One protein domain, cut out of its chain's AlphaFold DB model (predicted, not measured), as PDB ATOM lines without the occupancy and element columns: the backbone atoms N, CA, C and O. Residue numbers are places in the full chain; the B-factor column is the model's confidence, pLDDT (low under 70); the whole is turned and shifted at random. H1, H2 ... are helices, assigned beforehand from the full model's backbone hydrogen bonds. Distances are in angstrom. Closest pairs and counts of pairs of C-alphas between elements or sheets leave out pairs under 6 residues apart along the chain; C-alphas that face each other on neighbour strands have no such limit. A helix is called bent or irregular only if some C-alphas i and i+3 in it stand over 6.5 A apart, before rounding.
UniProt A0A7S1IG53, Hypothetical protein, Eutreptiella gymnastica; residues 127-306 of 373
ATOM      1  N   SER A 127     208.180 291.193 280.796       95.69
ATOM      2  CA  SER A 127     208.397 289.955 280.037       95.69
ATOM      3  C   SER A 127     209.182 290.209 278.746       95.69
ATOM      4  O   SER A 127     208.906 291.155 278.004       95.69
ATOM      5  N   CYS A 128     210.123 289.314 278.436       94.38
ATOM      6  CA  CYS A 128     210.886 289.308 277.192       94.38
ATOM      7  C   CYS A 128     210.048 288.945 275.956       94.38
ATOM      8  O   CYS A 128     210.534 289.098 274.835       94.38
ATOM      9  N   ASP A 129     208.815 288.459 276.110       94.25
ATOM     10  CA  ASP A 129     207.923 288.276 274.960       94.25
ATOM     11  C   ASP A 129     207.607 289.624 274.297       94.25
ATOM     12  O   ASP A 129     207.522 289.723 273.071       94.25
ATOM     13  N   VAL A 130     207.549 290.693 275.093       95.75
ATOM     14  CA  VAL A 130     207.308 292.057 274.631       95.75
ATOM     15  C   VAL A 130     208.541 292.590 273.884       95.75
ATOM     16  O   VAL A 130     209.623 292.693 274.471       95.75
ATOM     17  N   PRO A 131     208.428 292.975 272.595       94.62
ATOM     18  CA  PRO A 131     209.570 293.448 271.813       94.62
ATOM     19  C   PRO A 131     210.329 294.629 272.439       94.62
ATOM     20  O   PRO A 131     211.562 294.651 272.401       94.62
ATOM     21  N   THR A 132     209.622 295.589 273.037       94.12
ATOM     22  CA  THR A 132     210.216 296.793 273.644       94.12
ATOM     23  C   THR A 132     211.056 296.483 274.883       94.12
ATOM     24  O   THR A 132     212.150 297.030 275.015       94.12
ATOM     25  N   ASN A 133     210.627 295.537 275.722       94.19
ATOM     26  CA  ASN A 133     211.356 295.126 276.932       94.19
ATOM     27  C   ASN A 133     212.720 294.502 276.610       94.19
ATOM     28  O   ASN A 133     213.690 294.651 277.353       94.19
ATOM     29  N   ARG A 134     212.837 293.853 275.447       91.88
ATOM     30  CA  ARG A 134     214.097 293.265 274.976       91.88
ATOM     31  C   ARG A 134     214.932 294.178 274.074       91.88
ATOM     32  O   ARG A 134     215.912 293.706 273.499       91.88
ATOM     33  N   GLY A 135     214.595 295.467 273.984       91.06
ATOM     34  CA  GLY A 135     215.378 296.484 273.271       91.06
ATOM     35  C   GLY A 135     215.025 296.669 271.791       91.06
ATOM     36  O   GLY A 135     215.768 297.339 271.074       91.06
ATOM     37  N   ALA A 136     213.917 296.092 271.321       92.81
ATOM     38  CA  ALA A 136     213.348 296.410 270.014       92.81
ATOM     39  C   ALA A 136     212.387 297.612 270.108       92.81
ATOM     40  O   ALA A 136     212.159 298.175 271.175       92.81
ATOM     41  N   THR A 137     211.795 298.008 268.985       93.88
ATOM     42  CA  THR A 137     210.649 298.926 268.955       93.88
ATOM     43  C   THR A 137     209.386 298.175 268.530       93.88
ATOM     44  O   THR A 137     209.417 296.976 268.237       93.88
ATOM     45  N   THR A 138     208.257 298.879 268.447       92.19
ATOM     46  CA  THR A 138     207.022 298.335 267.862       92.19
ATOM     47  C   THR A 138     207.163 298.028 266.365       92.19
ATOM     48  O   THR A 138     206.416 297.218 265.825       92.19
ATOM     49  N   ALA A 139     208.161 298.603 265.683       93.62
ATOM     50  CA  ALA A 139     208.440 298.300 264.287       93.62
ATOM     51  C   ALA A 139     209.133 296.934 264.144       93.62
ATOM     52  O   ALA A 139     210.258 296.736 264.613       93.62
ATOM     53  N   ARG A 140     208.497 296.018 263.405       93.56
ATOM     54  CA  ARG A 140     208.968 294.639 263.166       93.56
ATOM     55  C   ARG A 140     210.389 294.521 262.638       93.56
ATOM     56  O   ARG A 140     211.091 293.575 262.981       93.56
ATOM     57  N   SER A 141     210.836 295.491 261.841       92.69
ATOM     58  CA  SER A 141     212.195 295.533 261.288       92.69
ATOM     59  C   SER A 141     213.287 295.557 262.365       92.69
ATOM     60  O   SER A 141     214.427 295.198 262.084       92.69
ATOM     61  N   THR A 142     212.947 295.940 263.600       93.00
ATOM     62  CA  THR A 142     213.879 295.972 264.735       93.00
ATOM     63  C   THR A 142     213.940 294.654 265.509       93.00
ATOM     64  O   THR A 142     214.935 294.384 266.181       93.00
ATOM     65  N   TRP A 143     212.922 293.793 265.401       92.94
ATOM     66  CA  TRP A 143     212.813 292.577 266.208       92.94
ATOM     67  C   TRP A 143     213.935 291.555 265.974       92.94
ATOM     68  O   TRP A 143     214.370 290.967 266.970       92.94
ATOM     69  N   PRO A 144     214.445 291.326 264.738       91.25
ATOM     70  CA  PRO A 144     215.533 290.372 264.500       91.25
ATOM     71  C   PRO A 144     216.808 290.688 265.288       91.25
ATOM     72  O   PRO A 144     217.507 289.771 265.716       91.25
ATOM     73  N   ALA A 145     217.092 291.972 265.536       90.06
ATOM     74  CA  ALA A 145     218.251 292.395 266.321       90.06
ATOM     75  C   ALA A 145     218.112 292.069 267.822       90.06
ATOM     76  O   ALA A 145     219.115 292.004 268.527       90.06
ATOM     77  N   ALA A 146     216.888 291.821 268.294       89.88
ATOM     78  CA  ALA A 146     216.554 291.534 269.686       89.88
ATOM     79  C   ALA A 146     215.955 290.125 269.874       89.88
ATOM     80  O   ALA A 146     215.213 289.887 270.821       89.88
ATOM     81  N   VAL A 147     216.197 289.184 268.956       87.50
ATOM     82  CA  VAL A 147     215.559 287.847 268.969       87.50
ATOM     83  C   VAL A 147     216.003 286.955 270.143       87.50
ATOM     84  O   VAL A 147     215.257 286.077 270.582       87.50
ATOM     85  N   ASN A 148     217.209 287.184 270.667       79.00
ATOM     86  CA  ASN A 148     217.761 286.458 271.809       79.00
ATOM     87  C   ASN A 148     217.634 287.298 273.085       79.00
ATOM     88  O   ASN A 148     217.916 288.493 273.074       79.00
ATOM     89  N   THR A 149     217.268 286.650 274.192       61.91
ATOM     90  CA  THR A 149     216.955 287.243 275.507       61.91
ATOM     91  C   THR A 149     218.197 287.708 276.286       61.91
ATOM     92  O   THR A 149     218.343 287.426 277.469       61.91
ATOM     93  N   GLN A 150     219.149 288.374 275.629       58.00
ATOM     94  CA  GLN A 150     220.378 288.867 276.274       58.00
ATOM     95  C   GLN A 150     220.195 290.229 276.968       58.00
ATOM     96  O   GLN A 150     221.145 290.781 277.518       58.00
ATOM     97  N   THR A 151     218.983 290.773 276.937       63.25
ATOM     98  CA  THR A 151     218.570 292.010 277.599       63.25
ATOM     99  C   THR A 151     217.874 291.693 278.925       63.25
ATOM    100  O   THR A 151     217.309 290.618 279.090       63.25
ATOM    101  N   GLY A 152     217.972 292.602 279.900       83.12
ATOM    102  CA  GLY A 152     217.604 292.396 281.311       83.12
ATOM    103  C   GLY A 152     216.111 292.246 281.635       83.12
ATOM    104  O   GLY A 152     215.742 292.536 282.767       83.12
ATOM    105  N   CYS A 153     215.296 291.814 280.672       91.81
ATOM    106  CA  CYS A 153     213.878 291.505 280.835       91.81
ATOM    107  C   CYS A 153     213.671 290.129 281.495       91.81
ATOM    108  O   CYS A 153     214.575 289.288 281.562       91.81
ATOM    109  N   ASN A 154     212.457 289.871 281.972       93.44
ATOM    110  CA  ASN A 154     212.063 288.599 282.559       93.44
ATOM    111  C   ASN A 154     211.747 287.562 281.470       93.44
ATOM    112  O   ASN A 154     210.890 287.773 280.619       93.44
ATOM    113  N   THR A 155     212.400 286.400 281.500       91.69
ATOM    114  CA  THR A 155     212.203 285.349 280.488       91.69
ATOM    115  C   THR A 155     210.904 284.552 280.645       91.69
ATOM    116  O   THR A 155     210.634 283.685 279.817       91.69
ATOM    117  N   ALA A 156     210.126 284.778 281.706       93.19
ATOM    118  CA  ALA A 156     208.836 284.122 281.893       93.19
ATOM    119  C   ALA A 156     207.757 284.689 280.948       93.19
ATOM    120  O   ALA A 156     207.807 285.851 280.534       93.19
ATOM    121  N   ARG A 157     206.763 283.847 280.623       94.38
ATOM    122  CA  ARG A 157     205.546 284.261 279.908       94.38
ATOM    123  C   ARG A 157     204.770 285.248 280.760       94.38
ATOM    124  O   ARG A 157     204.556 284.984 281.940       94.38
ATOM    125  N   ASP A 158     204.290 286.317 280.146       97.56
ATOM    126  CA  ASP A 158     203.170 287.068 280.700       97.56
ATOM    127  C   ASP A 158     201.850 286.463 280.204       97.56
ATOM    128  O   ASP A 158     201.450 286.690 279.062       97.56
ATOM    129  N   ALA A 159     201.202 285.645 281.038       97.19
ATOM    130  CA  ALA A 159     199.953 284.974 280.665       97.19
ATOM    131  C   ALA A 159     198.761 285.942 280.597       97.19
ATOM    132  O   ALA A 159     197.719 285.616 280.039       97.19
ATOM    133  N   THR A 160     198.894 287.159 281.130       98.19
ATOM    134  CA  THR A 160     197.768 288.102 281.202       98.19
ATOM    135  C   THR A 160     197.290 288.531 279.820       98.19
ATOM    136  O   THR A 160     196.089 288.688 279.612       98.19
ATOM    137  N   VAL A 161     198.207 288.645 278.855       98.31
ATOM    138  CA  VAL A 161     197.874 288.960 277.460       98.31
ATOM    139  C   VAL A 161     196.985 287.879 276.849       98.31
ATOM    140  O   VAL A 161     196.024 288.211 276.169       98.31
ATOM    141  N   GLU A 162     197.282 286.606 277.108       98.12
ATOM    142  CA  GLU A 162     196.512 285.455 276.618       98.12
ATOM    143  C   GLU A 162     195.101 285.458 277.186       98.12
ATOM    144  O   GLU A 162     194.128 285.573 276.444       98.12
ATOM    145  N   GLU A 163     194.992 285.463 278.512       98.56
ATOM    146  CA  GLU A 163     193.704 285.340 279.182       98.56
ATOM    147  C   GLU A 163     192.785 286.528 278.890       98.56
ATOM    148  O   GLU A 163     191.601 286.367 278.592       98.56
ATOM    149  N   ILE A 164     193.316 287.750 278.906       98.88
ATOM    150  CA  ILE A 164     192.509 288.930 278.588       98.88
ATOM    151  C   ILE A 164     192.103 288.922 277.109       98.88
ATOM    152  O   ILE A 164     190.959 289.255 276.786       98.88
ATOM    153  N   LEU A 165     192.993 288.507 276.202       98.56
ATOM    154  CA  LEU A 165     192.661 288.416 274.783       98.56
ATOM    155  C   LEU A 165     191.641 287.305 274.501       98.56
ATOM    156  O   LEU A 165     190.786 287.500 273.638       98.56
ATOM    157  N   HIS A 166     191.643 286.194 275.245       98.69
ATOM    158  CA  HIS A 166     190.582 285.181 275.194       98.69
ATOM    159  C   HIS A 166     189.219 285.781 275.561       98.69
ATOM    160  O   HIS A 166     188.249 285.613 274.817       98.69
ATOM    161  N   LEU A 167     189.148 286.571 276.640       98.69
ATOM    162  CA  LEU A 167     187.913 287.249 277.053       98.69
ATOM    163  C   LEU A 167     187.380 288.212 275.970       98.69
ATOM    164  O   LEU A 167     186.173 288.247 275.715       98.69
ATOM    165  N   ILE A 168     188.267 288.973 275.319       98.88
ATOM    166  CA  ILE A 168     187.919 289.891 274.216       98.88
ATOM    167  C   ILE A 168     187.500 289.103 272.962       98.88
ATOM    168  O   ILE A 168     186.485 289.422 272.338       98.88
ATOM    169  N   THR A 169     188.225 288.032 272.623       98.75
ATOM    170  CA  THR A 169     187.942 287.160 271.470       98.75
ATOM    171  C   THR A 169     186.563 286.519 271.584       98.75
ATOM    172  O   THR A 169     185.830 286.445 270.600       98.75
ATOM    173  N   GLU A 170     186.157 286.100 272.782       98.44
ATOM    174  CA  GLU A 170     184.817 285.569 273.046       98.44
ATOM    175  C   GLU A 170     183.711 286.600 272.758       98.44
ATOM    176  O   GLU A 170     182.676 286.263 272.180       98.44
ATOM    177  N   ALA A 171     183.921 287.870 273.114       98.81
ATOM    178  CA  ALA A 171     182.977 288.941 272.795       98.81
ATOM    179  C   ALA A 171     182.932 289.240 271.286       98.81
ATOM    180  O   ALA A 171     181.845 289.305 270.703       98.81
ATOM    181  N   ALA A 172     184.090 289.334 270.628       98.69
ATOM    182  CA  ALA A 172     184.176 289.499 269.176       98.69
ATOM    183  C   ALA A 172     183.518 288.329 268.418       98.69
ATOM    184  O   ALA A 172     182.808 288.527 267.431       98.69
ATOM    185  N   SER A 173     183.687 287.105 268.915       98.50
ATOM    186  CA  SER A 173     183.071 285.894 268.368       98.50
ATOM    187  C   SER A 173     181.548 285.930 268.423       98.50
ATOM    188  O   SER A 173     180.886 285.462 267.495       98.50
ATOM    189  N   ALA A 174     180.982 286.494 269.491       98.44
ATOM    190  CA  ALA A 174     179.541 286.639 269.634       98.44
ATOM    191  C   ALA A 174     178.961 287.724 268.708       98.44
ATOM    192  O   ALA A 174     177.864 287.548 268.176       98.44
ATOM    193  N   LEU A 175     179.698 288.816 268.479       98.31
ATOM    194  CA  LEU A 175     179.294 289.894 267.569       98.31
ATOM    195  C   LEU A 175     179.427 289.507 266.092       98.31
ATOM    196  O   LEU A 175     178.563 289.841 265.279       98.31
ATOM    197  N   TRP A 176     180.488 288.775 265.741       98.50
ATOM    198  CA  TRP A 176     180.820 288.429 264.357       98.50
ATOM    199  C   TRP A 176     181.050 286.924 264.175       98.50
ATOM    200  O   TRP A 176     182.137 286.502 263.762       98.50
ATOM    201  N   PRO A 177     180.026 286.083 264.405       98.56
ATOM    202  CA  PRO A 177     180.173 284.628 264.418       98.56
ATOM    203  C   PRO A 177     180.631 284.042 263.076       98.56
ATOM    204  O   PRO A 177     181.344 283.041 263.055       98.56
ATOM    205  N   THR A 178     180.287 284.674 261.950       98.62
ATOM    206  CA  THR A 178     180.756 284.245 260.621       98.62
ATOM    207  C   THR A 178     182.273 284.374 260.477       98.62
ATOM    208  O   THR A 178     182.901 283.533 259.841       98.62
ATOM    209  N   THR A 179     182.877 285.405 261.070       98.69
ATOM    210  CA  THR A 179     184.318 285.661 260.952       98.69
ATOM    211  C   THR A 179     185.089 284.998 262.084       98.69
ATOM    212  O   THR A 179     186.035 284.261 261.818       98.69
ATOM    213  N   TRP A 180     184.665 285.239 263.324       98.75
ATOM    214  CA  TRP A 180     185.417 284.920 264.539       98.75
ATOM    215  C   TRP A 180     184.804 283.801 265.373       98.75
ATOM    216  O   TRP A 180     185.434 283.355 266.320       98.75
ATOM    217  N   GLY A 181     183.606 283.314 265.025       98.56
ATOM    218  CA  GLY A 181     182.912 282.304 265.823       98.56
ATOM    219  C   GLY A 181     183.794 281.079 266.107       98.56
ATOM    220  O   GLY A 181     184.532 280.654 265.208       98.56
ATOM    221  N   PRO A 182     183.705 280.466 267.302       98.19
ATOM    222  CA  PRO A 182     184.636 279.440 267.767       98.19
ATOM    223  C   PRO A 182     184.290 278.067 267.163       98.19
ATOM    224  O   PRO A 182     183.958 277.089 267.833       98.19
ATOM    225  N   THR A 183     184.265 278.011 265.833       98.56
ATOM    226  CA  THR A 183     183.887 276.844 265.043       98.56
ATOM    227  C   THR A 183     184.705 276.784 263.767       98.56
ATOM    228  O   THR A 183     185.006 277.820 263.185       98.56
ATOM    229  N   PHE A 184     184.976 275.589 263.244       98.56
ATOM    230  CA  PHE A 184     185.678 275.452 261.960       98.56
ATOM    231  C   PHE A 184     184.870 275.922 260.738       98.56
ATOM    232  O   PHE A 184     185.381 275.896 259.622       98.56
ATOM    233  N   THR A 185     183.625 276.369 260.931       98.44
ATOM    234  CA  THR A 185     182.806 276.988 259.881       98.44
ATOM    235  C   THR A 185     182.961 278.507 259.792       98.44
ATOM    236  O   THR A 185     182.515 279.082 258.802       98.44
ATOM    237  N   SER A 186     183.562 279.162 260.792       98.81
ATOM    238  CA  SER A 186     183.896 280.589 260.702       98.81
ATOM    239  C   SER A 186     185.141 280.807 259.840       98.81
ATOM    240  O   SER A 186     185.916 279.875 259.609       98.81
ATOM    241  N   THR A 187     185.374 282.037 259.382       98.81
ATOM    242  CA  THR A 187     186.576 282.378 258.605       98.81
ATOM    243  C   THR A 187     187.864 282.055 259.375       98.81
ATOM    244  O   THR A 187     188.757 281.408 258.825       98.81
ATOM    245  N   ALA A 188     187.955 282.454 260.648       98.81
ATOM    246  CA  ALA A 188     189.115 282.185 261.496       98.81
ATOM    247  C   ALA A 188     189.271 280.687 261.793       98.81
ATOM    248  O   ALA A 188     190.356 280.127 261.627       98.81
ATOM    249  N   GLY A 189     188.181 280.006 262.155       98.75
ATOM    250  CA  GLY A 189     188.224 278.581 262.460       98.75
ATOM    251  C   GLY A 189     188.565 277.718 261.244       98.75
ATOM    252  O   GLY A 189     189.339 276.773 261.369       98.75
ATOM    253  N   ALA A 190     188.064 278.051 260.052       98.88
ATOM    254  CA  ALA A 190     188.437 277.357 258.820       98.88
ATOM    255  C   ALA A 190     189.940 277.506 258.521       98.88
ATOM    256  O   ALA A 190     190.603 276.535 258.149       98.88
ATOM    257  N   ALA A 191     190.498 278.702 258.736       98.81
ATOM    258  CA  ALA A 191     191.923 278.954 258.559       98.81
ATOM    259  C   ALA A 191     192.789 278.195 259.588       98.81
ATOM    260  O   ALA A 191     193.848 277.677 259.232       98.81
ATOM    261  N   LEU A 192     192.321 278.052 260.833       98.69
ATOM    262  CA  LEU A 192     192.979 277.237 261.865       98.69
ATOM    263  C   LEU A 192     192.894 275.738 261.587       98.69
ATOM    264  O   LEU A 192     193.889 275.029 261.733       98.69
ATOM    265  N   SER A 193     191.742 275.254 261.123       98.25
ATOM    266  CA  SER A 193     191.581 273.865 260.683       98.25
ATOM    267  C   SER A 193     192.549 273.537 259.539       98.25
ATOM    268  O   SER A 193     193.235 272.515 259.573       98.25
ATOM    269  N   ALA A 194     192.700 274.449 258.573       98.31
ATOM    270  CA  ALA A 194     193.684 274.311 257.503       98.31
ATOM    271  C   ALA A 194     195.135 274.343 258.024       98.31
ATOM    272  O   ALA A 194     195.962 273.551 257.570       98.31
ATOM    273  N   ALA A 195     195.443 275.209 258.996       97.94
ATOM    274  CA  ALA A 195     196.759 275.263 259.633       97.94
ATOM    275  C   ALA A 195     197.089 273.980 260.419       97.94
ATOM    276  O   ALA A 195     198.261 273.603 260.497       97.94
ATOM    277  N   ASN A 196     196.083 273.278 260.953       98.00
ATOM    278  CA  ASN A 196     196.268 271.981 261.606       98.00
ATOM    279  C   ASN A 196     196.604 270.848 260.640       98.00
ATOM    280  O   ASN A 196     197.404 269.966 260.967       98.00
ATOM    281  N   GLY A 197     196.055 270.884 259.427       95.69
ATOM    282  CA  GLY A 197     196.303 269.858 258.424       95.69
ATOM    283  C   GLY A 197     195.893 268.474 258.931       95.69
ATOM    284  O   GLY A 197     194.719 268.216 259.175       95.69
ATOM    285  N   ASN A 198     196.859 267.564 259.063       96.06
ATOM    286  CA  ASN A 198     196.640 266.200 259.553       96.06
ATOM    287  C   ASN A 198     197.236 265.946 260.950       96.06
ATOM    288  O   ASN A 198     197.450 264.788 261.311       96.06
ATOM    289  N   CYS A 199     197.535 266.997 261.719       97.19
ATOM    290  CA  CYS A 199     198.114 266.850 263.055       97.19
ATOM    291  C   CYS A 199     197.089 266.417 264.114       97.19
ATOM    292  O   CYS A 199     197.486 266.022 265.202       97.19
ATOM    293  N   GLY A 200     195.790 266.418 263.795       97.19
ATOM    294  CA  GLY A 200     194.752 265.950 264.711       97.19
ATOM    295  C   GLY A 200     194.599 266.853 265.935       97.19
ATOM    296  O   GLY A 200     195.160 267.950 265.992       97.19
ATOM    297  N   TRP A 201     193.818 266.384 266.909       97.88
ATOM    298  CA  TRP A 201     193.463 267.160 268.099       97.88
ATOM    299  C   TRP A 201     193.497 266.312 269.369       97.88
ATOM    300  O   TRP A 201     193.127 265.130 269.343       97.88
ATOM    301  N   GLY A 202     193.880 266.941 270.481       97.75
ATOM    302  CA  GLY A 202     193.899 266.352 271.818       97.75
ATOM    303  C   GLY A 202     192.532 265.822 272.233       97.75
ATOM    304  O   GLY A 202     192.404 264.642 272.557       97.75
ATOM    305  N   TYR A 203     191.480 266.636 272.095       97.38
ATOM    306  CA  TYR A 203     190.100 266.250 272.435       97.38
ATOM    307  C   TYR A 203     189.524 265.091 271.604       97.38
ATOM    308  O   TYR A 203     188.491 264.524 271.958       97.38
ATOM    309  N   LEU A 204     190.183 264.715 270.503       97.50
ATOM    310  CA  LEU A 204     189.844 263.535 269.702       97.50
ATOM    311  C   LEU A 204     190.771 262.340 269.973       97.50
ATOM    312  O   LEU A 204     190.584 261.286 269.369       97.50
ATOM    313  N   GLY A 205     191.801 262.497 270.808       97.62
ATOM    314  CA  GLY A 205     192.844 261.490 271.021       97.62
ATOM    315  C   GLY A 205     193.690 261.205 269.774       97.62
ATOM    316  O   GLY A 205     194.274 260.131 269.662       97.62
ATOM    317  N   THR A 206     193.729 262.139 268.814       97.31
ATOM    318  CA  THR A 206     194.431 261.988 267.521       97.31
ATOM    319  C   THR A 206     195.610 262.943 267.360       97.31
ATOM    320  O   THR A 206     196.208 262.987 266.284       97.31
ATOM    321  N   TYR A 207     195.931 263.706 268.408       98.06
ATOM    322  CA  TYR A 207     197.025 264.669 268.405       98.06
ATOM    323  C   TYR A 207     198.348 264.035 267.959       98.06
ATOM    324  O   TYR A 207     198.767 262.973 268.426       98.06
ATOM    325  N   GLN A 208     199.025 264.751 267.074       97.25
ATOM    326  CA  GLN A 208     200.388 264.522 266.648       97.25
ATOM    327  C   GLN A 208     201.167 265.820 266.810       97.25
ATOM    328  O   GLN A 208     200.737 266.879 266.354       97.25
ATOM    329  N   ASN A 209     202.353 265.719 267.409       95.75
ATOM    330  CA  ASN A 209     203.207 266.877 267.615       95.75
ATOM    331  C   ASN A 209     203.684 267.439 266.261       95.75
ATOM    332  O   ASN A 209     204.420 266.748 265.539       95.75
ATOM    333  N   PRO A 210     203.321 268.686 265.916       94.69
ATOM    334  CA  PRO A 210     203.622 269.268 264.626       94.69
ATOM    335  C   PRO A 210     205.110 269.552 264.444       94.69
ATOM    336  O   PRO A 210     205.546 269.648 263.304       94.69
ATOM    337  N   SER A 211     205.927 269.642 265.499       92.25
ATOM    338  CA  SER A 211     207.380 269.858 265.368       92.25
ATOM    339  C   SER A 211     208.184 268.583 265.112       92.25
ATOM    340  O   SER A 211     209.223 268.650 264.456       92.25
ATOM    341  N   THR A 212     207.729 267.427 265.604       89.69
ATOM    342  CA  THR A 212     208.547 266.196 265.638       89.69
ATOM    343  C   THR A 212     207.976 265.024 264.846       89.69
ATOM    344  O   THR A 212     208.715 264.096 264.522       89.69
ATOM    345  N   THR A 213     206.686 265.043 264.514       85.94
ATOM    346  CA  THR A 213     206.044 263.966 263.746       85.94
ATOM    347  C   THR A 213     206.008 264.273 262.247       85.94
ATOM    348  O   THR A 213     206.374 265.358 261.793       85.94
ATOM    349  N   ALA A 214     205.541 263.302 261.457       89.44
ATOM    350  CA  ALA A 214     205.349 263.457 260.017       89.44
ATOM    351  C   ALA A 214     204.092 264.270 259.644       89.44
ATOM    352  O   ALA A 214     203.798 264.402 258.453       89.44
ATOM    353  N   CYS A 215     203.333 264.795 260.615       94.19
ATOM    354  CA  CYS A 215     202.178 265.620 260.290       94.19
ATOM    355  C   CYS A 215     202.617 266.931 259.608       94.19
ATOM    356  O   CYS A 215     203.679 267.504 259.879       94.19
ATOM    357  N   THR A 216     201.818 267.379 258.644       91.50
ATOM    358  CA  THR A 216     202.142 268.484 257.733       91.50
ATOM    359  C   THR A 216     201.635 269.834 258.233       91.50
ATOM    360  O   THR A 216     201.884 270.853 257.591       91.50
ATOM    361  N   GLY A 217     200.896 269.837 259.343       95.44
ATOM    362  CA  GLY A 217     200.355 271.036 259.966       95.44
ATOM    363  C   GLY A 217     201.403 271.895 260.667       95.44
ATOM    364  O   GLY A 217     202.572 271.530 260.825       95.44
ATOM    365  N   ARG A 218     200.941 273.076 261.071       95.62
ATOM    366  CA  ARG A 218     201.698 274.126 261.767       95.62
ATOM    367  C   ARG A 218     201.013 274.603 263.050       95.62
ATOM    368  O   ARG A 218     201.581 275.444 263.740       95.62
ATOM    369  N   TYR A 219     199.822 274.078 263.332       97.75
ATOM    370  CA  TYR A 219     199.073 274.292 264.561       97.75
ATOM    371  C   TYR A 219     198.478 272.966 265.053       97.75
ATOM    372  O   TYR A 219     197.873 272.244 264.271       97.75
ATOM    373  N   ALA A 220     198.611 272.615 266.321       97.00
ATOM    374  CA  ALA A 220     197.873 271.515 266.935       97.00
ATOM    375  C   ALA A 220     197.773 271.756 268.435       97.00
ATOM    376  O   ALA A 220     198.667 272.357 269.004       97.00
ATOM    377  N   TYR A 221     196.733 271.242 269.078       97.00
ATOM    378  CA  TYR A 221     196.570 271.371 270.523       97.00
ATOM    379  C   TYR A 221     196.390 269.989 271.140       97.00
ATOM    380  O   TYR A 221     195.588 269.200 270.627       97.00
ATOM    381  N   ASP A 222     197.178 269.666 272.166       97.19
ATOM    382  CA  ASP A 222     197.256 268.322 272.750       97.19
ATOM    383  C   ASP A 222     196.288 268.100 273.919       97.19
ATOM    384  O   ASP A 222     196.001 266.946 274.245       97.19
ATOM    385  N   ASP A 223     195.718 269.168 274.485       97.25
ATOM    386  CA  ASP A 223     194.764 269.079 275.588       97.25
ATOM    387  C   ASP A 223     193.497 268.300 275.184       97.25
ATOM    388  O   ASP A 223     192.772 268.635 274.239       97.25
ATOM    389  N   ALA A 224     193.221 267.230 275.932       97.31
ATOM    390  CA  ALA A 224     192.064 266.362 275.750       97.31
ATOM    391  C   ALA A 224     190.733 267.001 276.185       97.31
ATOM    392  O   ALA A 224     189.664 266.519 275.805       97.31
ATOM    393  N   THR A 225     190.780 268.060 276.990       96.94
ATOM    394  CA  THR A 225     189.614 268.774 277.522       96.94
ATOM    395  C   THR A 225     189.232 269.993 276.679       96.94
ATOM    396  O   THR A 225     188.071 270.412 276.683       96.94
ATOM    397  N   CYS A 226     190.170 270.505 275.881       97.12
ATOM    398  CA  CYS A 226     189.974 271.646 274.998       97.12
ATOM    399  C   CYS A 226     189.216 271.243 273.728       97.12
ATOM    400  O   CYS A 226     189.777 270.734 272.761       97.12
ATOM    401  N   ASN A 227     187.901 271.452 273.734       97.50
ATOM    402  CA  ASN A 227     187.031 271.148 272.597       97.50
ATOM    403  C   ASN A 227     187.285 272.070 271.378       97.50
ATOM    404  O   ASN A 227     188.131 272.960 271.404       97.50
ATOM    405  N   GLN A 228     186.502 271.892 270.304       98.19
ATOM    406  CA  GLN A 228     186.621 272.704 269.084       98.19
ATOM    407  C   GLN A 228     186.585 274.220 269.345       98.19
ATOM    408  O   GLN A 228     187.306 274.962 268.687       98.19
ATOM    409  N   ALA A 229     185.731 274.684 270.260       98.38
ATOM    410  CA  ALA A 229     185.620 276.109 270.538       98.38
ATOM    411  C   ALA A 229     186.912 276.647 271.156       98.38
ATOM    412  O   ALA A 229     187.443 277.648 270.684       98.38
ATOM    413  N   CYS A 230     187.449 275.909 272.126       98.25
ATOM    414  CA  CYS A 230     188.716 276.217 272.768       98.25
ATOM    415  C   CYS A 230     189.872 276.269 271.747       98.25
ATOM    416  O   CYS A 230     190.482 277.319 271.600       98.25
ATOM    417  N   VAL A 231     190.084 275.240 270.910       98.38
ATOM    418  CA  VAL A 231     191.193 275.268 269.922       98.38
ATOM    419  C   VAL A 231     191.053 276.374 268.864       98.38
ATOM    420  O   VAL A 231     192.033 276.781 268.245       98.38
ATOM    421  N   VAL A 232     189.843 276.878 268.605       98.81
ATOM    422  CA  VAL A 232     189.682 278.042 267.722       98.81
ATOM    423  C   VAL A 232     190.114 279.325 268.433       98.81
ATOM    424  O   VAL A 232     190.820 280.129 267.828       98.81
ATOM    425  N   VAL A 233     189.737 279.507 269.699       98.56
ATOM    426  CA  VAL A 233     190.126 280.677 270.504       98.56
ATOM    427  C   VAL A 233     191.642 280.710 270.733       98.56
ATOM    428  O   VAL A 233     192.268 281.719 270.410       98.56
ATOM    429  N   GLU A 234     192.243 279.588 271.139       98.44
ATOM    430  CA  GLU A 234     193.700 279.440 271.313       98.44
ATOM    431  C   GLU A 234     194.462 279.753 270.015       98.44
ATOM    432  O   GLU A 234     195.448 280.489 269.973       98.44
ATOM    433  N   GLY A 235     193.973 279.231 268.888       98.56
ATOM    434  CA  GLY A 235     194.581 279.484 267.589       98.56
ATOM    435  C   GLY A 235     194.499 280.950 267.137       98.56
ATOM    436  O   GLY A 235     195.435 281.451 266.505       98.56
ATOM    437  N   ILE A 236     193.400 281.648 267.452       98.88
ATOM    438  CA  ILE A 236     193.262 283.091 267.202       98.88
ATOM    439  C   ILE A 236     194.287 283.859 268.045       98.88
ATOM    440  O   ILE A 236     194.988 284.715 267.497       98.88
ATOM    441  N   TYR A 237     194.434 283.508 269.327       98.69
ATOM    442  CA  TYR A 237     195.464 284.068 270.202       98.69
ATOM    443  C   TYR A 237     196.861 283.917 269.586       98.69
ATOM    444  O   TYR A 237     197.564 284.916 269.415       98.69
ATOM    445  N   TRP A 238     197.245 282.715 269.145       98.56
ATOM    446  CA  TRP A 238     198.566 282.503 268.549       98.56
ATOM    447  C   TRP A 238     198.804 283.304 267.274       98.56
ATOM    448  O   TRP A 238     199.913 283.811 267.058       98.56
ATOM    449  N   ALA A 239     197.786 283.433 266.421       98.69
ATOM    450  CA  ALA A 239     197.876 284.246 265.216       98.69
ATOM    451  C   ALA A 239     198.134 285.721 265.567       98.69
ATOM    452  O   ALA A 239     199.058 286.326 265.018       98.69
ATOM    453  N   ILE A 240     197.385 286.272 266.527       98.75
ATOM    454  CA  ILE A 240     197.554 287.654 266.994       98.75
ATOM    455  C   ILE A 240     198.932 287.832 267.642       98.75
ATOM    456  O   ILE A 240     199.676 288.735 267.261       98.75
ATOM    457  N   LEU A 241     199.328 286.936 268.548       97.94
ATOM    458  CA  LEU A 241     200.609 287.002 269.256       97.94
ATOM    459  C   LEU A 241     201.810 286.944 268.298       97.94
ATOM    460  O   LEU A 241     202.807 287.648 268.482       97.94
ATOM    461  N   SER A 242     201.710 286.127 267.247       97.44
ATOM    462  CA  SER A 242     202.714 286.059 266.178       97.44
ATOM    463  C   SER A 242     202.784 287.372 265.396       97.44
ATOM    464  O   SER A 242     203.876 287.844 265.078       97.44
ATOM    465  N   TYR A 243     201.631 287.991 265.125       97.88
ATOM    466  CA  TYR A 243     201.534 289.260 264.407       97.88
ATOM    467  C   TYR A 243     202.110 290.439 265.208       97.88
ATOM    468  O   TYR A 243     202.855 291.250 264.656       97.88
ATOM    469  N   ILE A 244     201.841 290.520 266.511       97.31
ATOM    470  CA  ILE A 244     202.308 291.627 267.370       97.31
ATOM    471  C   ILE A 244     203.688 291.391 268.000       97.31
ATOM    472  O   ILE A 244     204.248 292.290 268.624       97.31
ATOM    473  N   GLY A 245     204.276 290.207 267.791       95.38
ATOM    474  CA  GLY A 245     205.675 289.906 268.118       95.38
ATOM    475  C   GLY A 245     205.918 289.233 269.459       95.38
ATOM    476  O   GLY A 245     207.076 288.942 269.771       95.38
ATOM    477  N   GLY A 246     204.850 288.931 270.201       95.06
ATOM    478  CA  GLY A 246     204.904 288.224 271.480       95.06
ATOM    479  C   GLY A 246     205.489 286.814 271.367       95.06
ATOM    480  O   GLY A 246     206.103 286.328 272.309       95.06
ATOM    481  N   CYS A 247     205.393 286.175 270.190       93.00
ATOM    482  CA  CYS A 247     206.001 284.859 269.966       93.00
ATOM    483  C   CYS A 247     207.444 284.894 269.402       93.00
ATOM    484  O   CYS A 247     208.061 283.852 269.187       93.00
ATOM    485  N   TYR A 248     208.024 286.065 269.117       93.00
ATOM    486  CA  TYR A 248     209.175 286.130 268.204       93.00
ATOM    487  C   TYR A 248     210.523 285.669 268.803       93.00
ATOM    488  O   TYR A 248     211.452 285.382 268.048       93.00
ATOM    489  N   THR A 249     210.674 285.557 270.128       91.19
ATOM    490  CA  THR A 249     211.966 285.161 270.732       91.19
ATOM    491  C   THR A 249     212.314 283.694 270.471       91.19
ATOM    492  O   THR A 249     211.436 282.836 270.411       91.19
ATOM    493  N   THR A 250     213.607 283.362 270.377       89.56
ATOM    494  CA  THR A 250     214.042 281.960 270.195       89.56
ATOM    495  C   THR A 250     213.521 281.046 271.312       89.56
ATOM    496  O   THR A 250     213.110 279.919 271.045       89.56
ATOM    497  N   ALA A 251     213.529 281.533 272.558       89.69
ATOM    498  CA  ALA A 251     213.064 280.779 273.721       89.69
ATOM    499  C   ALA A 251     211.558 280.493 273.646       89.69
ATOM    500  O   ALA A 251     211.149 279.347 273.816       89.69
ATOM    501  N   ARG A 252     210.756 281.510 273.309       91.94
ATOM    502  CA  ARG A 252     209.306 281.380 273.148       91.94
ATOM    503  C   ARG A 252     208.943 280.434 272.010       91.94
ATOM    504  O   ARG A 252     208.128 279.542 272.200       91.94
ATOM    505  N   GLN A 253     209.593 280.560 270.854       92.25
ATOM    506  CA  GLN A 253     209.363 279.644 269.731       92.25
ATOM    507  C   GLN A 253     209.652 278.186 270.113       92.25
ATOM    508  O   GLN A 253     208.909 277.287 269.732       92.25
ATOM    509  N   ALA A 254     210.710 277.941 270.889       91.50
ATOM    510  CA  ALA A 254     211.039 276.599 271.357       91.50
ATOM    511  C   ALA A 254     210.029 276.057 272.383       91.50
ATOM    512  O   ALA A 254     209.778 274.853 272.386       91.50
ATOM    513  N   SER A 255     209.449 276.911 273.236       92.56
ATOM    514  CA  SER A 255     208.487 276.482 274.261       92.56
ATOM    515  C   SER A 255     207.099 276.152 273.710       92.56
ATOM    516  O   SER A 255     206.324 275.512 274.416       92.56
ATOM    517  N   VAL A 256     206.779 276.597 272.491       94.31
ATOM    518  CA  VAL A 256     205.453 276.413 271.871       94.31
ATOM    519  C   VAL A 256     205.479 275.503 270.643       94.31
ATOM    520  O   VAL A 256     204.441 275.259 270.046       94.31
ATOM    521  N   GLN A 257     206.636 274.973 270.237       94.00
ATOM    522  CA  GLN A 257     206.777 274.217 268.980       94.00
ATOM    523  C   GLN A 257     205.929 272.927 268.915       94.00
ATOM    524  O   GLN A 257     205.625 272.422 267.836       94.00
ATOM    525  N   GLN A 258     205.536 272.372 270.062       94.56
ATOM    526  CA  GLN A 258     204.588 271.260 270.156       94.56
ATOM    527  C   GLN A 258     203.155 271.651 269.775       94.56
ATOM    528  O   GLN A 258     202.307 270.774 269.626       94.56
ATOM    529  N   GLU A 259     202.900 272.941 269.604       96.25
ATOM    530  CA  GLU A 259     201.582 273.497 269.368       96.25
ATOM    531  C   GLU A 259     201.562 274.425 268.155       96.25
ATOM    532  O   GLU A 259     200.811 274.176 267.217       96.25
ATOM    533  N   TRP A 260     202.415 275.450 268.116       97.31
ATOM    534  CA  TRP A 260     202.396 276.506 267.109       97.31
ATOM    535  C   TRP A 260     203.768 276.720 266.466       97.31
ATOM    536  O   TRP A 260     204.787 276.864 267.137       97.31
ATOM    537  N   LEU A 261     203.802 276.764 265.131       96.38
ATOM    538  CA  LEU A 261     205.041 276.804 264.340       96.38
ATOM    539  C   LEU A 261     205.138 278.020 263.409       96.38
ATOM    540  O   LEU A 261     205.864 277.966 262.411       96.38
ATOM    541  N   MET A 262     204.383 279.084 263.707       96.62
ATOM    542  CA  MET A 262     204.230 280.281 262.865       96.62
ATOM    543  C   MET A 262     204.480 281.592 263.633       96.62
ATOM    544  O   MET A 262     203.815 282.592 263.396       96.62
ATOM    545  N   CYS A 263     205.443 281.610 264.556       95.50
ATOM    546  CA  CYS A 263     205.697 282.751 265.452       95.50
ATOM    547  C   CYS A 263     206.341 283.983 264.799       95.50
ATOM    548  O   CYS A 263     206.474 285.029 265.432       95.50
ATOM    549  N   THR A 264     206.798 283.857 263.554       95.19
ATOM    550  CA  THR A 264     207.344 284.972 262.770       95.19
ATOM    551  C   THR A 264     206.248 285.509 261.855       95.19
ATOM    552  O   THR A 264     205.685 284.703 261.126       95.19
ATOM    553  N   PRO A 265     205.926 286.811 261.839       95.56
ATOM    554  CA  PRO A 265     204.768 287.286 261.087       95.56
ATOM    555  C   PRO A 265     204.991 287.295 259.571       95.56
ATOM    556  O   PRO A 265     204.213 286.676 258.848       95.56
ATOM    557  N   ASP A 266     206.053 287.955 259.100       95.62
ATOM    558  CA  ASP A 266     206.248 288.305 257.686       95.62
ATOM    559  C   ASP A 266     207.362 287.474 257.032       95.62
ATOM    560  O   ASP A 266     208.408 287.255 257.643       95.62
ATOM    561  N   ASP A 267     207.199 287.088 255.760       94.50
ATOM    562  CA  ASP A 267     208.169 286.267 255.001       94.50
ATOM    563  C   ASP A 267     209.566 286.895 254.875       94.50
ATOM    564  O   ASP A 267     210.560 286.192 254.697       94.50
ATOM    565  N   GLY A 268     209.660 288.223 254.982       91.69
ATOM    566  CA  GLY A 268     210.930 288.952 254.953       91.69
ATOM    567  C   GLY A 268     211.732 288.888 256.258       91.69
ATOM    568  O   GLY A 268     212.826 289.447 256.321       91.69
ATOM    569  N   MET A 269     211.200 288.261 257.308       91.44
ATOM    570  CA  MET A 269     211.834 288.202 258.622       91.44
ATOM    571  C   MET A 269     212.579 286.885 258.834       91.44
ATOM    572  O   MET A 269     212.159 285.818 258.393       91.44
ATOM    573  N   THR A 270     213.685 286.950 259.576       81.69
ATOM    574  CA  THR A 270     214.425 285.751 259.971       81.69
ATOM    575  C   THR A 270     213.558 284.874 260.866       81.69
ATOM    576  O   THR A 270     213.080 285.327 261.908       81.69
ATOM    577  N   ILE A 271     213.407 283.612 260.474       72.31
ATOM    578  CA  ILE A 271     212.690 282.582 261.223       72.31
ATOM    579  C   ILE A 271     213.709 281.798 262.062       72.31
ATOM    580  O   ILE A 271     214.740 281.361 261.542       72.31
ATOM    581  N   ALA A 272     213.450 281.610 263.359       68.69
ATOM    582  CA  ALA A 272     214.265 280.713 264.180       68.69
ATOM    583  C   ALA A 272     213.915 279.245 263.878       68.69
ATOM    584  O   ALA A 272     212.808 278.935 263.449       68.69
ATOM    585  N   ARG A 273     214.845 278.316 264.137       63.38
ATOM    586  CA  ARG A 273     214.709 276.891 263.753       63.38
ATOM    587  C   ARG A 273     213.436 276.189 264.243       63.38
ATOM    588  O   ARG A 273     213.067 275.186 263.644       63.38
ATOM    589  N   ALA A 274     212.834 276.659 265.333       76.75
ATOM    590  CA  ALA A 274     211.655 276.032 265.918       76.75
ATOM    591  C   ALA A 274     210.365 276.321 265.128       76.75
ATOM    592  O   ALA A 274     209.452 275.511 265.179       76.75
ATOM    593  N   SER A 275     210.290 277.407 264.348       80.25
ATOM    594  CA  SER A 275     209.147 277.671 263.463       80.25
ATOM    595  C   SER A 275     209.323 276.971 262.105       80.25
ATOM    596  O   SER A 275     210.425 276.916 261.558       80.25
ATOM    597  N   LYS A 276     208.229 276.461 261.526       84.25
ATOM    598  CA  LYS A 276     208.224 275.823 260.191       84.25
ATOM    599  C   LYS A 276     207.951 276.808 259.054       84.25
ATOM    600  O   LYS A 276     208.279 276.515 257.907       84.25
ATOM    601  N   ALA A 277     207.289 277.921 259.350       92.06
ATOM    602  CA  ALA A 277     206.957 278.974 258.398       92.06
ATOM    603  C   ALA A 277     206.736 280.293 259.143       92.06
ATOM    604  O   ALA A 277     206.692 280.323 260.372       92.06
ATOM    605  N   THR A 278     206.570 281.378 258.395       95.94
ATOM    606  CA  THR A 278     205.974 282.596 258.947       95.94
ATOM    607  C   THR A 278     204.460 282.417 259.053       95.94
ATOM    608  O   THR A 278     203.902 281.470 258.495       95.94
ATOM    609  N   LEU A 279     203.769 283.325 259.733       97.75
ATOM    610  CA  LEU A 279     202.316 283.395 259.686       97.75
ATOM    611  C   LEU A 279     201.840 283.687 258.257       97.75
ATOM    612  O   LEU A 279     200.915 283.030 257.783       97.75
ATOM    613  N   GLN A 280     202.515 284.599 257.548       97.81
ATOM    614  CA  GLN A 280     202.173 285.002 256.183       97.81
ATOM    615  C   GLN A 280     202.140 283.833 255.194       97.81
ATOM    616  O   GLN A 280     201.163 283.687 254.463       97.81
ATOM    617  N   SER A 281     203.169 282.984 255.173       95.81
ATOM    618  CA  SER A 281     203.218 281.822 254.273       95.81
ATOM    619  C   SER A 281     202.628 280.553 254.888       95.81
ATOM    620  O   SER A 281     202.127 279.689 254.167       95.81
ATOM    621  N   GLY A 282     202.674 280.419 256.213       95.31
ATOM    622  CA  GLY A 282     202.170 279.257 256.940       95.31
ATOM    623  C   GLY A 282     200.647 279.196 257.004       95.31
ATOM    624  O   GLY A 282     200.086 278.100 256.920       95.31
ATOM    625  N   SER A 283     199.991 280.355 257.105       98.00
ATOM    626  CA  SER A 283     198.542 280.512 257.012       98.00
ATOM    627  C   SER A 283     198.182 281.914 256.488       98.00
ATOM    628  O   SER A 283     197.851 282.806 257.275       98.00
ATOM    629  N   PRO A 284     198.189 282.123 255.154       98.38
ATOM    630  CA  PRO A 284     197.860 283.419 254.556       98.38
ATOM    631  C   PRO A 284     196.493 283.961 254.992       98.38
ATOM    632  O   PRO A 284     196.331 285.163 255.166       98.38
ATOM    633  N   ALA A 285     195.517 283.073 255.214       98.38
ATOM    634  CA  ALA A 285     194.186 283.454 255.675       98.38
ATOM    635  C   ALA A 285     194.198 284.014 257.108       98.38
ATOM    636  O   ALA A 285     193.572 285.042 257.350       98.38
ATOM    637  N   LEU A 286     194.935 283.391 258.041       98.44
ATOM    638  CA  LEU A 286     195.087 283.938 259.397       98.44
ATOM    639  C   LEU A 286     195.876 285.236 259.379       98.44
ATOM    640  O   LEU A 286     195.460 286.189 260.025       98.44
ATOM    641  N   TYR A 287     196.961 285.289 258.604       98.56
ATOM    642  CA  TYR A 287     197.740 286.509 258.435       98.56
ATOM    643  C   TYR A 287     196.861 287.675 257.970       98.56
ATOM    644  O   TYR A 287     196.884 288.733 258.586       98.56
ATOM    645  N   SER A 288     196.042 287.481 256.929       98.44
ATOM    646  CA  SER A 288     195.132 288.522 256.438       98.44
ATOM    647  C   SER A 288     194.089 288.948 257.470       98.44
ATOM    648  O   SER A 288     193.746 290.124 257.502       98.44
ATOM    649  N   LEU A 289     193.597 288.026 258.304       98.31
ATOM    650  CA  LEU A 289     192.649 288.349 259.370       98.31
ATOM    651  C   LEU A 289     193.281 289.227 260.452       98.31
ATOM    652  O   LEU A 289     192.711 290.249 260.805       98.31
ATOM    653  N   VAL A 290     194.452 288.850 260.969       98.19
ATOM    654  CA  VAL A 290     195.098 289.603 262.061       98.19
ATOM    655  C   VAL A 290     195.823 290.862 261.580       98.19
ATOM    656  O   VAL A 290     196.192 291.704 262.394       98.19
ATOM    657  N   ALA A 291     196.027 291.006 260.268       97.31
ATOM    658  CA  ALA A 291     196.632 292.188 259.666       97.31
ATOM    659  C   ALA A 291     195.644 293.299 259.300       97.31
ATOM    660  O   ALA A 291     196.071 294.433 259.068       97.31
ATOM    661  N   ASP A 292     194.350 292.996 259.203       97.44
ATOM    662  CA  ASP A 292     193.343 293.973 258.807       97.44
ATOM    663  C   ASP A 292     192.934 294.845 260.000       97.44
ATOM    664  O   ASP A 292     192.202 294.440 260.892       97.44
ATOM    665  N   SER A 293     193.411 296.087 259.987       92.12
ATOM    666  CA  SER A 293     193.084 297.123 260.973       92.12
ATOM    667  C   SER A 293     191.984 298.081 260.503       92.12
ATOM    668  O   SER A 293     191.731 299.111 261.128       92.12
ATOM    669  N   THR A 294     191.353 297.793 259.363       92.56
ATOM    670  CA  THR A 294     190.426 298.709 258.686       92.56
ATOM    671  C   THR A 294     188.978 298.250 258.769       92.56
ATOM    672  O   THR A 294     188.069 299.081 258.869       92.56
ATOM    673  N   SER A 295     188.748 296.937 258.757       96.62
ATOM    674  CA  SER A 295     187.417 296.357 258.882       96.62
ATOM    675  C   SER A 295     186.859 296.553 260.288       96.62
ATOM    676  O   SER A 295     187.522 296.275 261.282       96.62
ATOM    677  N   ALA A 296     185.591 296.964 260.381       95.25
ATOM    678  CA  ALA A 296     184.930 297.199 261.667       95.25
ATOM    679  C   ALA A 296     184.995 295.981 262.607       95.25
ATOM    680  O   ALA A 296     185.243 296.148 263.788       95.25
ATOM    681  N   GLN A 297     184.859 294.768 262.063       96.50
ATOM    682  CA  GLN A 297     184.896 293.505 262.813       96.50
ATOM    683  C   GLN A 297     186.289 293.089 263.328       96.50
ATOM    684  O   GLN A 297     186.417 292.016 263.918       96.50
ATOM    685  N   HIS A 298     187.343 293.856 263.033       97.75
ATOM    686  CA  HIS A 298     188.738 293.515 263.349       97.75
ATOM    687  C   HIS A 298     189.425 294.546 264.255       97.75
ATOM    688  O   HIS A 298     190.565 294.337 264.654       97.75
ATOM    689  N   LYS A 299     188.748 295.645 264.614       97.12
ATOM    690  CA  LYS A 299     189.349 296.746 265.387       97.12
ATOM    691  C   LYS A 299     189.802 296.345 266.793       97.12
ATOM    692  O   LYS A 299     190.654 297.015 267.357       97.12
ATOM    693  N   TRP A 300     189.256 295.264 267.342       97.69
ATOM    694  CA  TRP A 300     189.642 294.711 268.643       97.69
ATOM    695  C   TRP A 300     191.014 294.018 268.641       97.69
ATOM    696  O   TRP A 300     191.510 293.643 269.703       97.69
ATOM    697  N   ILE A 301     191.618 293.798 267.467       98.12
ATOM    698  CA  ILE A 301     192.922 293.147 267.344       98.12
ATOM    699  C   ILE A 301     194.025 294.174 267.631       98.12
ATOM    700  O   ILE A 301     194.118 295.178 266.919       98.12
ATOM    701  N   PRO A 302     194.910 293.927 268.613       97.38
ATOM    702  CA  PRO A 302     196.004 294.841 268.905       97.38
ATOM    703  C   PRO A 302     197.025 294.874 267.758       97.38
ATOM    704  O   PRO A 302     197.331 293.857 267.135       97.38
ATOM    705  N   ALA A 303     197.620 296.043 267.521       94.88
ATOM    706  CA  ALA A 303     198.746 296.224 266.602       94.88
ATOM    707  C   ALA A 303     200.111 296.148 267.315       94.88
ATOM    708  O   ALA A 303     201.141 295.905 266.680       94.88
ATOM    709  N   VAL A 304     200.123 296.362 268.630       95.69
ATOM    710  CA  VAL A 304     201.299 296.436 269.497       95.69
ATOM    711  C   VAL A 304     201.131 295.470 270.666       95.69
ATOM    712  O   VAL A 304     200.077 295.420 271.294       95.69
ATOM    713  N   MET A 305     202.190 294.717 270.973       97.44
ATOM    714  CA  MET A 305     202.233 293.837 272.140       97.44
ATOM    715  C   MET A 305     202.150 294.655 273.444       97.44
ATOM    716  O   MET A 305     203.005 295.525 273.632       97.44
ATOM    717  N   PRO A 306     201.181 294.379 274.339       97.56
ATOM    718  CA  PRO A 306     201.093 295.033 275.642       97.56
ATOM    719  C   PRO A 306     202.353 294.814 276.482       97.56
ATOM    720  O   PRO A 306     202.899 293.712 276.512       97.56
TER     721      PRO A 306
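AT A GLANCE: This is residues 127 to 306 of the 373 residues of the protein "Hypothetical protein" of Eutreptiella gymnastica (UniProt A0A7S1IG53). One helix, H5, runs through the middle, and H2, H4 and H8 cross it, H2 on one side and H4 with H8 on another. H1 and H6 sit among long loops, touching no helix. The 180 printed residues, with eight named helices, H1 to H8 in chain order, and no named strand, are all helix by class, though under half lie in named elements. The whole is compact, radius of gyration of the C-alphas 15.3 A, and spans 41 by 39 by 28 A.

IN THESE COORDINATES: Find C-alpha 140 at (208.968, 294.639, 263.166), where H1 begins and runs to 146; it is only just irregular, with C-alphas 141 and 144 6.9 A apart. H2, residues 160 to 175, is 23.0 A long. Then come H3, 177 to 180, and H4, 187 to 196, 14.5 A. H5, 228 to 244, is 24.6 A. H6 is 250 to 256, H7 279 to 282, and H8 runs from 284 to C-alpha 291 at (196.632, 292.188, 259.666).

HOW THE PARTS SIT: Start at H5, the hub. Its residues 233 to 237 touch H2 at a steep tilt of 62 degrees, opposite ways; the C-alphas of His 166 and Val 233 are closest, 6.5 A. Its residues 232 to 236 touch H4, about perpendicular at 89 degrees, closest at C-alphas 189 and 232, 5.5 A. Residues 239 to 243 touch H8, closest at C-alphas 240 and 290, 5.8 A. H7 only just touches H5, with 3 pairs of C-alphas within 8 A. H3 touches H2, closest at C-alphas 173 and 180, 4.6 A. Each O i to N i+4 pair is within hydrogen-bond range in H2, H4, H5, H6 and H8; H1 has 0 of 3, but 3 of 4 O i to N i+3 pairs; H3 and H7 are too short.

THE WHOLE: The farthest C-alphas, of Gly 152 and Thr 185, are 43.7 A apart. The printed part has no cut; the links H1 to H2, H4 to H5 and H6 to H7 are long. Look for pLDDT under 70 at residues 149 to 151 and 272 to 273.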